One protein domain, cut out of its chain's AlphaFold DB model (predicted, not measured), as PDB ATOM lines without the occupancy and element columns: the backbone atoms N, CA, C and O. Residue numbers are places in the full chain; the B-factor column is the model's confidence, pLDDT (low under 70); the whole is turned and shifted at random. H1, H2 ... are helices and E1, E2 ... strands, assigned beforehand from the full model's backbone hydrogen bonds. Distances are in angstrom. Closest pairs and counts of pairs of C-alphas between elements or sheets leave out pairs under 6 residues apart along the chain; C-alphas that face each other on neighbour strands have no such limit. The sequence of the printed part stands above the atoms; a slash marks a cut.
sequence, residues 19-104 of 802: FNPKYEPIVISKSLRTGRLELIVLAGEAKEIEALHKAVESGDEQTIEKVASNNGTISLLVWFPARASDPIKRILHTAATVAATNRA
ATOM      1  N   PHE A  19     168.623 170.061 148.576       61.06
ATOM      2  CA  PHE A  19     168.970 169.452 149.853       61.06
ATOM      3  C   PHE A  19     170.484 169.571 150.106       61.06
ATOM      4  O   PHE A  19     171.233 168.657 149.777       61.06
ATOM      5  N   ASN A  20     170.940 170.674 150.706       62.88
ATOM      6  CA  ASN A  20     172.269 170.692 151.322       62.88
ATOM      7  C   ASN A  20     172.218 169.718 152.515       62.88
ATOM      8  O   ASN A  20     171.506 170.015 153.482       62.88
ATOM      9  N   PRO A  21     172.821 168.518 152.431       77.06
ATOM     10  CA  PRO A  21     172.514 167.463 153.375       77.06
ATOM     11  C   PRO A  21     173.245 167.742 154.689       77.06
ATOM     12  O   PRO A  21     174.411 168.122 154.707       77.06
ATOM     13  N   LYS A  22     172.562 167.532 155.817       84.44
ATOM     14  CA  LYS A  22     173.152 167.712 157.158       84.44
ATOM     15  C   LYS A  22     174.269 166.688 157.459       84.44
ATOM     16  O   LYS A  22     174.991 166.839 158.438       84.44
ATOM     17  N   TYR A  23     174.385 165.658 156.622       88.06
ATOM     18  CA  TYR A  23     175.237 164.483 156.778       88.06
ATOM     19  C   TYR A  23     175.819 164.079 155.417       88.06
ATOM     20  O   TYR A  23     175.226 164.380 154.379       88.06
ATOM     21  N   GLU A  24     176.963 163.396 155.408       91.56
ATOM     22  CA  GLU A  24     177.600 162.947 154.166       91.56
ATOM     23  C   GLU A  24     176.780 161.828 153.475       91.56
ATOM     24  O   GLU A  24     176.252 160.953 154.169       91.56
ATOM     25  N   PRO A  25     176.631 161.829 152.132       93.56
ATOM     26  CA  PRO A  25     175.928 160.767 151.410       93.56
ATOM     27  C   PRO A  25     176.608 159.397 151.539       93.56
ATOM     28  O   PRO A  25     177.754 159.214 151.120       93.56
ATOM     29  N   ILE A  26     175.871 158.406 152.044       93.06
ATOM     30  CA  ILE A  26     176.366 157.034 152.220       93.06
ATOM     31  C   ILE A  26     176.428 156.357 150.844       93.06
ATOM     32  O   ILE A  26     175.447 156.360 150.097       93.06
ATOM     33  N   VAL A  27     177.572 155.781 150.472       93.69
ATOM     34  CA  VAL A  27     177.774 155.204 149.130       93.69
ATOM     35  C   VAL A  27     177.467 153.712 149.140       93.69
ATOM     36  O   VAL A  27     178.334 152.911 149.466       93.69
ATOM     37  N   ILE A  28     176.254 153.338 148.725       92.38
ATOM     38  CA  ILE A  28     175.846 151.927 148.610       92.38
ATOM     39  C   ILE A  28     176.641 151.219 147.501       92.38
ATOM     40  O   ILE A  28     177.031 150.065 147.642       92.38
ATOM     41  N   SER A  29     176.887 151.891 146.369       91.56
ATOM     42  CA  SER A  29     177.616 151.285 145.246       91.56
ATOM     43  C   SER A  29     178.359 152.322 144.405       91.56
ATOM     44  O   SER A  29     177.897 153.454 144.245       91.56
ATOM     45  N   LYS A  30     179.510 151.945 143.838       92.50
ATOM     46  CA  LYS A  30     180.331 152.803 142.967       92.50
ATOM     47  C   LYS A  30     181.002 151.975 141.868       92.50
ATOM     48  O   LYS A  30     181.991 151.288 142.102       92.50
ATOM     49  N   SER A  31     180.490 152.092 140.648       91.31
ATOM     50  CA  SER A  31     180.947 151.383 139.452       91.31
ATOM     51  C   SER A  31     181.312 152.367 138.344       91.31
ATOM     52  O   SER A  31     180.537 153.251 137.985       91.31
ATOM     53  N   LEU A  32     182.488 152.177 137.741       85.75
ATOM     54  CA  LEU A  32     182.951 152.992 136.610       85.75
ATOM     55  C   LEU A  32     182.136 152.754 135.325       85.75
ATOM     56  O   LEU A  32     182.185 153.583 134.420       85.75
ATOM     57  N   ARG A  33     181.424 151.621 135.229       89.25
ATOM     58  CA  ARG A  33     180.655 151.220 134.037       89.25
ATOM     59  C   ARG A  33     179.176 151.589 134.117       89.25
ATOM     60  O   ARG A  33     178.597 151.909 133.086       89.25
ATOM     61  N   THR A  34     178.577 151.527 135.307       90.44
ATOM     62  CA  THR A  34     177.127 151.715 135.496       90.44
ATOM     63  C   THR A  34     176.793 153.032 136.193       90.44
ATOM     64  O   THR A  34     175.992 153.794 135.658       90.44
ATOM     65  N   GLY A  35     177.434 153.357 137.320       94.06
ATOM     66  CA  GLY A  35     177.177 154.592 138.074       94.06
ATOM     67  C   GLY A  35     177.560 154.512 139.555       94.06
ATOM     68  O   GLY A  35     178.192 153.551 139.996       94.06
ATOM     69  N   ARG A  36     177.171 155.529 140.330       93.62
ATOM     70  CA  ARG A  36     177.248 155.566 141.801       93.62
ATOM     71  C   ARG A  36     175.828 155.610 142.370       93.62
ATOM     72  O   ARG A  36     175.023 156.427 141.927       93.62
ATOM     73  N   LEU A  37     175.538 154.750 143.341       93.94
ATOM     74  CA  LEU A  37     174.317 154.788 144.142       93.94
ATOM     75  C   LEU A  37     174.644 155.425 145.494       93.94
ATOM     76  O   LEU A  37     175.504 154.928 146.224       93.94
ATOM     77  N   GLU A  38     173.962 156.520 145.811       94.94
ATOM     78  CA  GLU A  38     174.134 157.278 147.052       94.94
ATOM     79  C   GLU A  38     172.829 157.298 147.846       94.94
ATOM     80  O   GLU A  38     171.750 157.461 147.277       94.94
ATOM     81  N   LEU A  39     172.934 157.167 149.164       93.75
ATOM     82  CA  LEU A  39     171.840 157.245 150.120       93.75
ATOM     83  C   LEU A  39     171.999 158.533 150.931       93.75
ATOM     84  O   LEU A  39     172.879 158.651 151.786       93.75
ATOM     85  N   ILE A  40     171.150 159.517 150.644       93.19
ATOM     86  CA  ILE A  40     171.152 160.820 151.312       93.19
ATOM     87  C   ILE A  40     170.088 160.798 152.407       93.19
ATOM     88  O   ILE A  40     168.900 160.670 152.109       93.19
ATOM     89  N   VAL A  41     170.480 160.951 153.672       92.12
ATOM     90  CA  VAL A  41     169.512 161.061 154.774       92.12
ATOM     91  C   VAL A  41     169.002 162.497 154.877       92.12
ATOM     92  O   VAL A  41     169.765 163.431 155.121       92.12
ATOM     93  N   LEU A  42     167.692 162.666 154.683       89.25
ATOM     94  CA  LEU A  42     166.996 163.953 154.733       89.25
ATOM     95  C   LEU A  42     166.515 164.293 156.153       89.25
ATOM     96  O   LEU A  42     166.474 165.467 156.514       89.25
ATOM     97  N   ALA A  43     166.169 163.282 156.956       87.06
ATOM     98  CA  ALA A  43     165.766 163.442 158.353       87.06
ATOM     99  C   ALA A  43     166.257 162.263 159.208       87.06
ATOM    100  O   ALA A  43     166.040 161.111 158.836       87.06
ATOM    101  N   GLY A  44     166.903 162.579 160.335       86.12
ATOM    102  CA  GLY A  44     167.454 161.645 161.323       86.12
ATOM    103  C   GLY A  44     168.449 162.342 162.269       86.12
ATOM    104  O   GLY A  44     168.939 163.442 161.976       86.12
ATOM    105  N   GLU A  45     168.744 161.726 163.411       89.12
ATOM    106  CA  GLU A  45     169.831 162.116 164.315       89.12
ATOM    107  C   GLU A  45     171.189 161.539 163.875       89.12
ATOM    108  O   GLU A  45     171.274 160.577 163.116       89.12
ATOM    109  N   ALA A  46     172.294 162.093 164.391       90.75
ATOM    110  CA  ALA A  46     173.640 161.628 164.026       90.75
ATOM    111  C   ALA A  46     173.880 160.146 164.386       90.75
ATOM    112  O   ALA A  46     174.451 159.408 163.591       90.75
ATOM    113  N   LYS A  47     173.379 159.697 165.548       92.31
ATOM    114  CA  LYS A  47     173.479 158.298 166.003       92.31
ATOM    115  C   LYS A  47     172.646 157.341 165.148       92.31
ATOM    116  O   LYS A  47     173.068 156.224 164.877       92.31
ATOM    117  N   GLU A  48     171.472 157.792 164.717       90.94
ATOM    118  CA  GLU A  48     170.558 157.033 163.855       90.94
ATOM    119  C   GLU A  48     171.175 156.812 162.463       90.94
ATOM    120  O   GLU A  48     170.972 155.768 161.845       90.94
ATOM    121  N   ILE A  49     171.985 157.769 162.001       91.56
ATOM    122  CA  ILE A  49     172.694 157.735 160.717       91.56
ATOM    123  C   ILE A  49     173.993 156.932 160.802       91.56
ATOM    124  O   ILE A  49     174.295 156.196 159.872       91.56
ATOM    125  N   GLU A  50     174.719 156.989 161.919       93.19
ATOM    126  CA  GLU A  50     175.847 156.084 162.183       93.19
ATOM    127  C   GLU A  50     175.383 154.616 162.247       93.19
ATOM    128  O   GLU A  50     176.019 153.730 161.677       93.19
ATOM    129  N   ALA A  51     174.232 154.355 162.877       93.88
ATOM    130  CA  ALA A  51     173.601 153.038 162.869       93.88
ATOM    131  C   ALA A  51     173.164 152.615 161.454       93.88
ATOM    132  O   ALA A  51     173.350 151.459 161.083       93.88
ATOM    133  N   LEU A  52     172.617 153.538 160.650       93.50
ATOM    134  CA  LEU A  52     172.218 153.250 159.269       93.50
ATOM    135  C   LEU A  52     173.431 153.002 158.360       93.50
ATOM    136  O   LEU A  52     173.366 152.134 157.498       93.50
ATOM    137  N   HIS A  53     174.539 153.713 158.576       94.00
ATOM    138  CA  HIS A  53     175.808 153.475 157.887       94.00
ATOM    139  C   HIS A  53     176.300 152.050 158.156       94.00
ATOM    140  O   HIS A  53     176.496 151.289 157.216       94.00
ATOM    141  N   LYS A  54     176.350 151.646 159.432       94.88
ATOM    142  CA  LYS A  54     176.734 150.289 159.850       94.88
ATOM    143  C   LYS A  54     175.802 149.200 159.307       94.88
ATOM    144  O   LYS A  54     176.273 148.120 158.974       94.88
ATOM    145  N   ALA A  55     174.504 149.486 159.179       93.88
ATOM    146  CA  ALA A  55     173.532 148.583 158.558       93.88
ATOM    147  C   ALA A  55     173.744 148.438 157.038       93.88
ATOM    148  O   ALA A  55     173.648 147.341 156.495       93.88
ATOM    149  N   VAL A  56     174.060 149.538 156.346       92.38
ATOM    150  CA  VAL A  56     174.400 149.528 154.913       92.38
ATOM    151  C   VAL A  56     175.736 148.817 154.671       92.38
ATOM    152  O   VAL A  56     175.848 148.046 153.723       92.38
ATOM    153  N   GLU A  57     176.723 149.007 155.549       91.69
ATOM    154  CA  GLU A  57     178.013 148.303 155.512       91.69
ATOM    155  C   GLU A  57     177.891 146.799 155.794       91.69
ATOM    156  O   GLU A  57     178.666 146.022 155.238       91.69
ATOM    157  N   SER A  58     176.931 146.365 156.622       93.06
ATOM    158  CA  SER A  58     176.702 144.937 156.877       93.06
ATOM    159  C   SER A  58     175.936 144.224 155.759       93.06
ATOM    160  O   SER A  58     175.838 143.000 155.799       93.06
ATOM    161  N   GLY A  59     175.375 144.959 154.789       86.94
ATOM    162  CA  GLY A  59     174.619 144.403 153.660       86.94
ATOM    163  C   GLY A  59     173.306 143.702 154.035       86.94
ATOM    164  O   GLY A  59     172.696 143.064 153.183       86.94
ATOM    165  N   ASP A  60     172.865 143.806 155.291       86.38
ATOM    166  CA  ASP A  60     171.658 143.143 155.792       86.38
ATOM    167  C   ASP A  60     170.442 144.060 155.632       86.38
ATOM    168  O   ASP A  60     170.224 144.983 156.421       86.38
ATOM    169  N   GLU A  61     169.630 143.771 154.618       80.69
ATOM    170  CA  GLU A  61     168.400 144.498 154.300       80.69
ATOM    171  C   GLU A  61     167.431 144.579 155.485       80.69
ATOM    172  O   GLU A  61     166.828 145.633 155.701       80.69
ATOM    173  N   GLN A  62     167.327 143.526 156.307       83.88
ATOM    174  CA  GLN A  62     166.451 143.546 157.479       83.88
ATOM    175  C   GLN A  62     166.978 144.509 158.541       83.88
ATOM    176  O   GLN A  62     166.196 145.252 159.133       83.88
ATOM    177  N   THR A  63     168.293 144.557 158.772       89.81
ATOM    178  CA  THR A  63     168.890 145.549 159.679       89.81
ATOM    179  C   THR A  63     168.808 146.966 159.102       89.81
ATOM    180  O   THR A  63     168.550 147.896 159.867       89.81
ATOM    181  N   ILE A  64     168.911 147.160 157.782       88.88
ATOM    182  CA  ILE A  64     168.700 148.468 157.132       88.88
ATOM    183  C   ILE A  64     167.253 148.949 157.321       88.88
ATOM    184  O   ILE A  64     167.051 150.060 157.822       88.88
ATOM    185  N   GLU A  65     166.244 148.132 156.986       84.62
ATOM    186  CA  GLU A  65     164.826 148.487 157.176       84.62
ATOM    187  C   GLU A  65     164.529 148.734 158.659       84.62
ATOM    188  O   GLU A  65     163.935 149.752 159.017       84.62
ATOM    189  N   LYS A  66     164.993 147.854 159.550       88.62
ATOM    190  CA  LYS A  66     164.809 147.960 161.003       88.62
ATOM    191  C   LYS A  66     165.453 149.217 161.582       88.62
ATOM    192  O   LYS A  66     164.836 149.864 162.426       88.62
ATOM    193  N   VAL A  67     166.656 149.599 161.161       90.50
ATOM    194  CA  VAL A  67     167.299 150.836 161.635       90.50
ATOM    195  C   VAL A  67     166.589 152.065 161.067       90.50
ATOM    196  O   VAL A  67     166.294 152.990 161.823       90.50
ATOM    197  N   ALA A  68     166.244 152.079 159.778       87.50
ATOM    198  CA  ALA A  68     165.522 153.200 159.178       87.50
ATOM    199  C   ALA A  68     164.123 153.392 159.797       87.50
ATOM    200  O   ALA A  68     163.721 154.517 160.083       87.50
ATOM    201  N   SER A  69     163.391 152.305 160.049       83.75
ATOM    202  CA  SER A  69     162.015 152.340 160.561       83.75
ATOM    203  C   SER A  69     161.920 152.640 162.060       83.75
ATOM    204  O   SER A  69     161.094 153.463 162.448       83.75
ATOM    205  N   ASN A  70     162.787 152.077 162.910       86.75
ATOM    206  CA  ASN A  70     162.793 152.418 164.344       86.75
ATOM    207  C   ASN A  70     163.137 153.896 164.601       86.75
ATOM    208  O   ASN A  70     162.663 154.481 165.574       86.75
ATOM    209  N   ASN A  71     163.932 154.497 163.713       85.62
ATOM    210  CA  ASN A  71     164.371 155.888 163.811       85.62
ATOM    211  C   ASN A  71     163.447 156.867 163.050       85.62
ATOM    212  O   ASN A  71     163.534 158.079 163.237       85.62
ATOM    213  N   GLY A  72     162.526 156.367 162.213       83.31
ATOM    214  CA  GLY A  72     161.668 157.193 161.352       83.31
ATOM    215  C   GLY A  72     162.444 157.932 160.252       83.31
ATOM    216  O   GLY A  72     162.064 159.039 159.859       83.31
ATOM    217  N   THR A  73     163.560 157.354 159.802       85.62
ATOM    218  CA  THR A  73     164.523 157.981 158.896       85.62
ATOM    219  C   THR A  73     163.926 158.191 157.506       85.62
ATOM    220  O   THR A  73     163.490 157.247 156.841       85.62
ATOM    221  N   ILE A  74     163.984 159.432 157.016       87.75
ATOM    222  CA  ILE A  74     163.696 159.743 155.610       87.75
ATOM    223  C   ILE A  74     165.009 159.711 154.843       87.75
ATOM    224  O   ILE A  74     165.894 160.533 155.101       87.75
ATOM    225  N   SER A  75     165.121 158.810 153.874       90.44
ATOM    226  CA  SER A  75     166.274 158.718 152.986       90.44
ATOM    227  C   SER A  75     165.880 158.892 151.518       90.44
ATOM    228  O   SER A  75     164.738 158.696 151.105       90.44
ATOM    229  N   LEU A  76     166.842 159.335 150.720       91.75
ATOM    230  CA  LEU A  76     166.712 159.573 149.292       91.75
ATOM    231  C   LEU A  76     167.836 158.810 148.598       91.75
ATOM    232  O   LEU A  76     169.005 159.174 148.737       91.75
ATOM    233  N   LEU A  77     167.480 157.758 147.863       92.69
ATOM    234  CA  LEU A  77     168.425 157.052 147.009       92.69
ATOM    235  C   LEU A  77     168.564 157.839 145.705       92.69
ATOM    236  O   LEU A  77     167.570 158.138 145.032       92.69
ATOM    237  N   VAL A  78     169.799 158.177 145.348       92.88
ATOM    238  CA  VAL A  78     170.133 158.885 144.112       92.88
ATOM    239  C   VAL A  78     171.099 158.042 143.297       92.88
ATOM    240  O   VAL A  78     172.168 157.657 143.774       92.88
ATOM    241  N   TRP A  79     170.718 157.759 142.055       94.50
ATOM    242  CA  TRP A  79     171.566 157.064 141.095       94.50
ATOM    243  C   TRP A  79     172.216 158.074 140.161       94.50
ATOM    244  O   TRP A  79     171.542 158.732 139.367       94.50
ATOM    245  N   PHE A  80     173.537 158.169 140.237       92.19
ATOM    246  CA  PHE A  80     174.355 158.981 139.350       92.19
ATOM    247  C   PHE A  80     174.968 158.075 138.278       92.19
ATOM    248  O   PHE A  80     175.950 157.382 138.566       92.19
ATOM    249  N   PRO A  81     174.412 158.027 137.053       92.88
ATOM    250  CA  PRO A  81     174.893 157.118 136.021       92.88
ATOM    251  C   PRO A  81     176.350 157.389 135.616       92.88
ATOM    252  O   PRO A  81     176.913 158.478 135.784       92.88
ATOM    253  N   ALA A  82     176.997 156.369 135.053       92.00
ATOM    254  CA  ALA A  82     178.377 156.473 134.591       92.00
ATOM    255  C   ALA A  82     178.528 157.477 133.435       92.00
ATOM    256  O   ALA A  82     179.588 158.101 133.330       92.00
ATOM    257  N   ARG A  83     177.485 157.660 132.614       92.50
ATOM    258  CA  ARG A  83     177.428 158.599 131.486       92.50
ATOM    259  C   ARG A  83     176.657 159.862 131.875       92.50
ATOM    260  O   ARG A  83     175.594 159.772 132.474       92.50
ATOM    261  N   ALA A  84     177.155 161.030 131.470       86.88
ATOM    262  CA  ALA A  84     176.492 162.317 131.722       86.88
ATOM    263  C   ALA A  84     175.270 162.589 130.813       86.88
ATOM    264  O   ALA A  84     174.574 163.578 131.011       86.88
ATOM    265  N   SER A  85     175.024 161.729 129.817       90.38
ATOM    266  CA  SER A  85     173.826 161.730 128.965       90.38
ATOM    267  C   SER A  85     172.580 161.181 129.659       90.38
ATOM    268  O   SER A  85     171.464 161.472 129.237       90.38
ATOM    269  N   ASP A  86     172.774 160.347 130.678       90.31
ATOM    270  CA  ASP A  86     171.724 159.507 131.239       90.31
ATOM    271  C   ASP A  86     171.113 160.220 132.467       90.31
ATOM    272  O   ASP A  86     171.843 160.875 133.222       90.31
ATOM    273  N   PRO A  87     169.791 160.136 132.704       88.00
ATOM    274  CA  PRO A  87     169.144 160.877 133.783       88.00
ATOM    275  C   PRO A  87     169.576 160.389 135.178       88.00
ATOM    276  O   PRO A  87     169.708 159.191 135.438       88.00
ATOM    277  N   ILE A  88     169.759 161.342 136.098       90.62
ATOM    278  CA  ILE A  88     170.042 161.074 137.515       90.62
ATOM    279  C   ILE A  88     168.748 160.610 138.190       90.62
ATOM    280  O   ILE A  88     167.908 161.453 138.525       90.62
ATOM    281  N   LYS A  89     168.608 159.296 138.420       90.44
ATOM    282  CA  LYS A  89     167.387 158.747 139.024       90.44
ATOM    283  C   LYS A  89     167.254 159.122 140.498       90.44
ATOM    284  O   LYS A  89     168.261 159.221 141.210       90.44
ATOM    285  N   ARG A  90     166.020 159.301 140.982       90.31
ATOM    286  CA  ARG A  90     165.726 159.696 142.378       90.31
ATOM    287  C   ARG A  90     164.546 158.933 142.967       90.31
ATOM    288  O   ARG A  90     163.408 159.117 142.531       90.31
ATOM    289  N   ILE A  91     164.833 158.158 144.011       90.25
ATOM    290  CA  ILE A  91     163.879 157.308 144.725       90.25
ATOM    291  C   ILE A  91     163.764 157.804 146.169       90.25
ATOM    292  O   ILE A  91     164.724 157.708 146.939       90.25
ATOM    293  N   LEU A  92     162.601 158.333 146.556       90.31
ATOM    294  CA  LEU A  92     162.341 158.672 147.956       90.31
ATOM    295  C   LEU A  92     162.008 157.399 148.742       90.31
ATOM    296  O   LEU A  92     161.066 156.688 148.394       90.31
ATOM    297  N   HIS A  93     162.732 157.154 149.831       86.75
ATOM    298  CA  HIS A  93     162.475 156.056 150.750       86.75
ATOM    299  C   HIS A  93     162.060 156.592 152.130       86.75
ATOM    300  O   HIS A  93     162.883 157.038 152.932       86.75
ATOM    301  N   THR A  94     160.758 156.556 152.419       81.69
ATOM    302  CA  THR A  94     160.212 156.929 153.734       81.69
ATOM    303  C   THR A  94     159.961 155.695 154.591       81.69
ATOM    304  O   THR A  94     158.970 154.992 154.382       81.69
ATOM    305  N   ALA A  95     160.812 155.475 155.592       68.69
ATOM    306  CA  ALA A  95     160.554 154.509 156.651       68.69
ATOM    307  C   ALA A  95     159.789 155.184 157.810       68.69
ATOM    308  O   ALA A  95     160.227 156.201 158.342       68.69
ATOM    309  N   ALA A  96     158.633 154.629 158.181       58.38
ATOM    310  CA  ALA A  96     157.911 154.822 159.446       58.38
ATOM    311  C   ALA A  96     157.797 156.252 160.044       58.38
ATOM    312  O   ALA A  96     157.847 156.443 161.263       58.38
ATOM    313  N   THR A  97     157.596 157.286 159.224       50.62
ATOM    314  CA  THR A  97     157.723 158.693 159.665       50.62
ATOM    315  C   THR A  97     156.643 159.200 160.626       50.62
ATOM    316  O   THR A  97     156.846 160.229 161.271       50.62
ATOM    317  N   VAL A  98     155.515 158.501 160.799       41.97
ATOM    318  CA  VAL A  98     154.431 158.938 161.706       41.97
ATOM    319  C   VAL A  98     154.872 158.969 163.177       41.97
ATOM    320  O   VAL A  98     154.336 159.760 163.962       41.97
ATOM    321  N   ALA A  99     155.915 158.210 163.540       38.53
ATOM    322  CA  ALA A  99     156.605 158.376 164.813       38.53
ATOM    323  C   ALA A  99     157.303 159.744 164.903       38.53
ATOM    324  O   ALA A  99     157.049 160.473 165.854       38.53
ATOM    325  N   ALA A 100     158.110 160.143 163.912       36.97
ATOM    326  CA  ALA A 100     158.821 161.428 163.915       36.97
ATOM    327  C   ALA A 100     157.859 162.629 164.016       36.97
ATOM    328  O   ALA A 100     158.069 163.521 164.842       36.97
ATOM    329  N   THR A 101     156.751 162.606 163.268       38.12
ATOM    330  CA  THR A 101     155.710 163.650 163.309       38.12
ATOM    331  C   THR A 101     155.014 163.740 164.677       38.12
ATOM    332  O   THR A 101     154.685 164.834 165.129       38.12
ATOM    333  N   ASN A 102     154.818 162.614 165.378       34.62
ATOM    334  CA  ASN A 102     154.183 162.593 166.705       34.62
ATOM    335  C   ASN A 102     155.165 162.703 167.886       34.62
ATOM    336  O   ASN A 102     154.750 163.104 168.969       34.62
ATOM    337  N   ARG A 103     156.461 162.420 167.712       36.88
ATOM    338  CA  ARG A 103     157.517 162.571 168.741       36.88
ATOM    339  C   ARG A 103     157.777 164.049 169.075       36.88
ATOM    340  O   ARG A 103     158.270 164.357 170.154       36.88
ATOM    341  N   ALA A 104     157.355 164.956 168.188       30.52
ATOM    342  CA  ALA A 104     157.244 166.399 168.413       30.52
ATOM    343  C   ALA A 104     156.051 166.819 169.309       30.52
ATOM    344  O   ALA A 104     155.950 167.985 169.699       30.52
TER     345      ALA A 104
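AT A GLANCE: This is residues 19 to 104 of the 802 residues of an uncharacterized protein of Heligmosomoides polygyrus (UniProt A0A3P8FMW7). What does one see first in this model? A long sheet of four strands has a helical hairpin, H1 and H2, at one end: H1 packs on one face of the sheet, over E1 and E2, and H2 only grazes the sheet with its residues 68 to 71. The short H3 lies beyond that same end, near H2 and off the sheet. What is it built of? The 86 printed residues hold four named strands and three named helices, in the order E1 E2 H1 H2 E3 E4 H3, and the class is mixed, helices and strands; the sheet's order is E1 - E2 - E3 - E4, antiparallel throughout. How is it shaped? It is compact, with a radius of gyration of the C-alphas of 13.6 A, yet elongated in outline, spanning 43 by 26 by 19 A.

IN THESE COORDINATES: Where do the first strands run? E1 is residues 26 to 31, beginning at C-alpha 26 at (176.366, 157.034, 152.220). E2, residues 35 to 43, is the longest strand at 24.9 A. Which helices follow? H1 is residues 46 to 57, 16.4 A long, and H2 is residues 61 to 71, 15.4 A long. What comes last? E3 is residues 74 to 81, 22.7 A long, and E4 is residues 89 to 94, 16.5 A long. H3, residues 98 to 103, ends at C-alpha 103 at (157.517, 162.571, 168.741).

HOW THE PARTS SIT: How do the strands pair? E1 and E2 form a hairpin, with N 31 and O 35 at 2.8 A; E2 and E3 are antiparallel, with N 38 and O 78 at 2.9 A; E3 and E4 form a hairpin, with N 77 and O 91 at 2.9 A. The sheet is twisted, its C-alphas lying up to 4.5 A off the best plane. How does H1 stand to the sheet? They make two layers, a helix on one face of a sheet: H1 has a height of 8.6 A over it and runs along the strands, at 9 degrees to E1 on the local plane. The closest C-alphas of E1 and H1 are those of Ile 26 and His 53, 6.7 A apart. How do the helices meet? H1 and H2 touch as a helical hairpin, opposite ways at a shallow tilt of 8 degrees, with the C-alphas of Ala 55 and Ile 64 closest at 5.0 A; H2 and H3 are close but not clearly touching, the closest C-alphas being those of Asn 71 and Ala 100, 7.8 A apart. In H1, H2 and H3 every O i to N i+4 pair is within hydrogen-bond range.

THE WHOLE: How far does it reach? The two C-alphas farthest apart are those of Arg 33 and Ala 104, at 44.3 A. Are there cuts or long links? The printed part has no cut and no long link; the link from E3 to E4, 7 residues, is short and the others are tight. Where is confidence low? Residues 19 to 20 and 95 to 104 are under 70, and the mean pLDDT of H3 is 38.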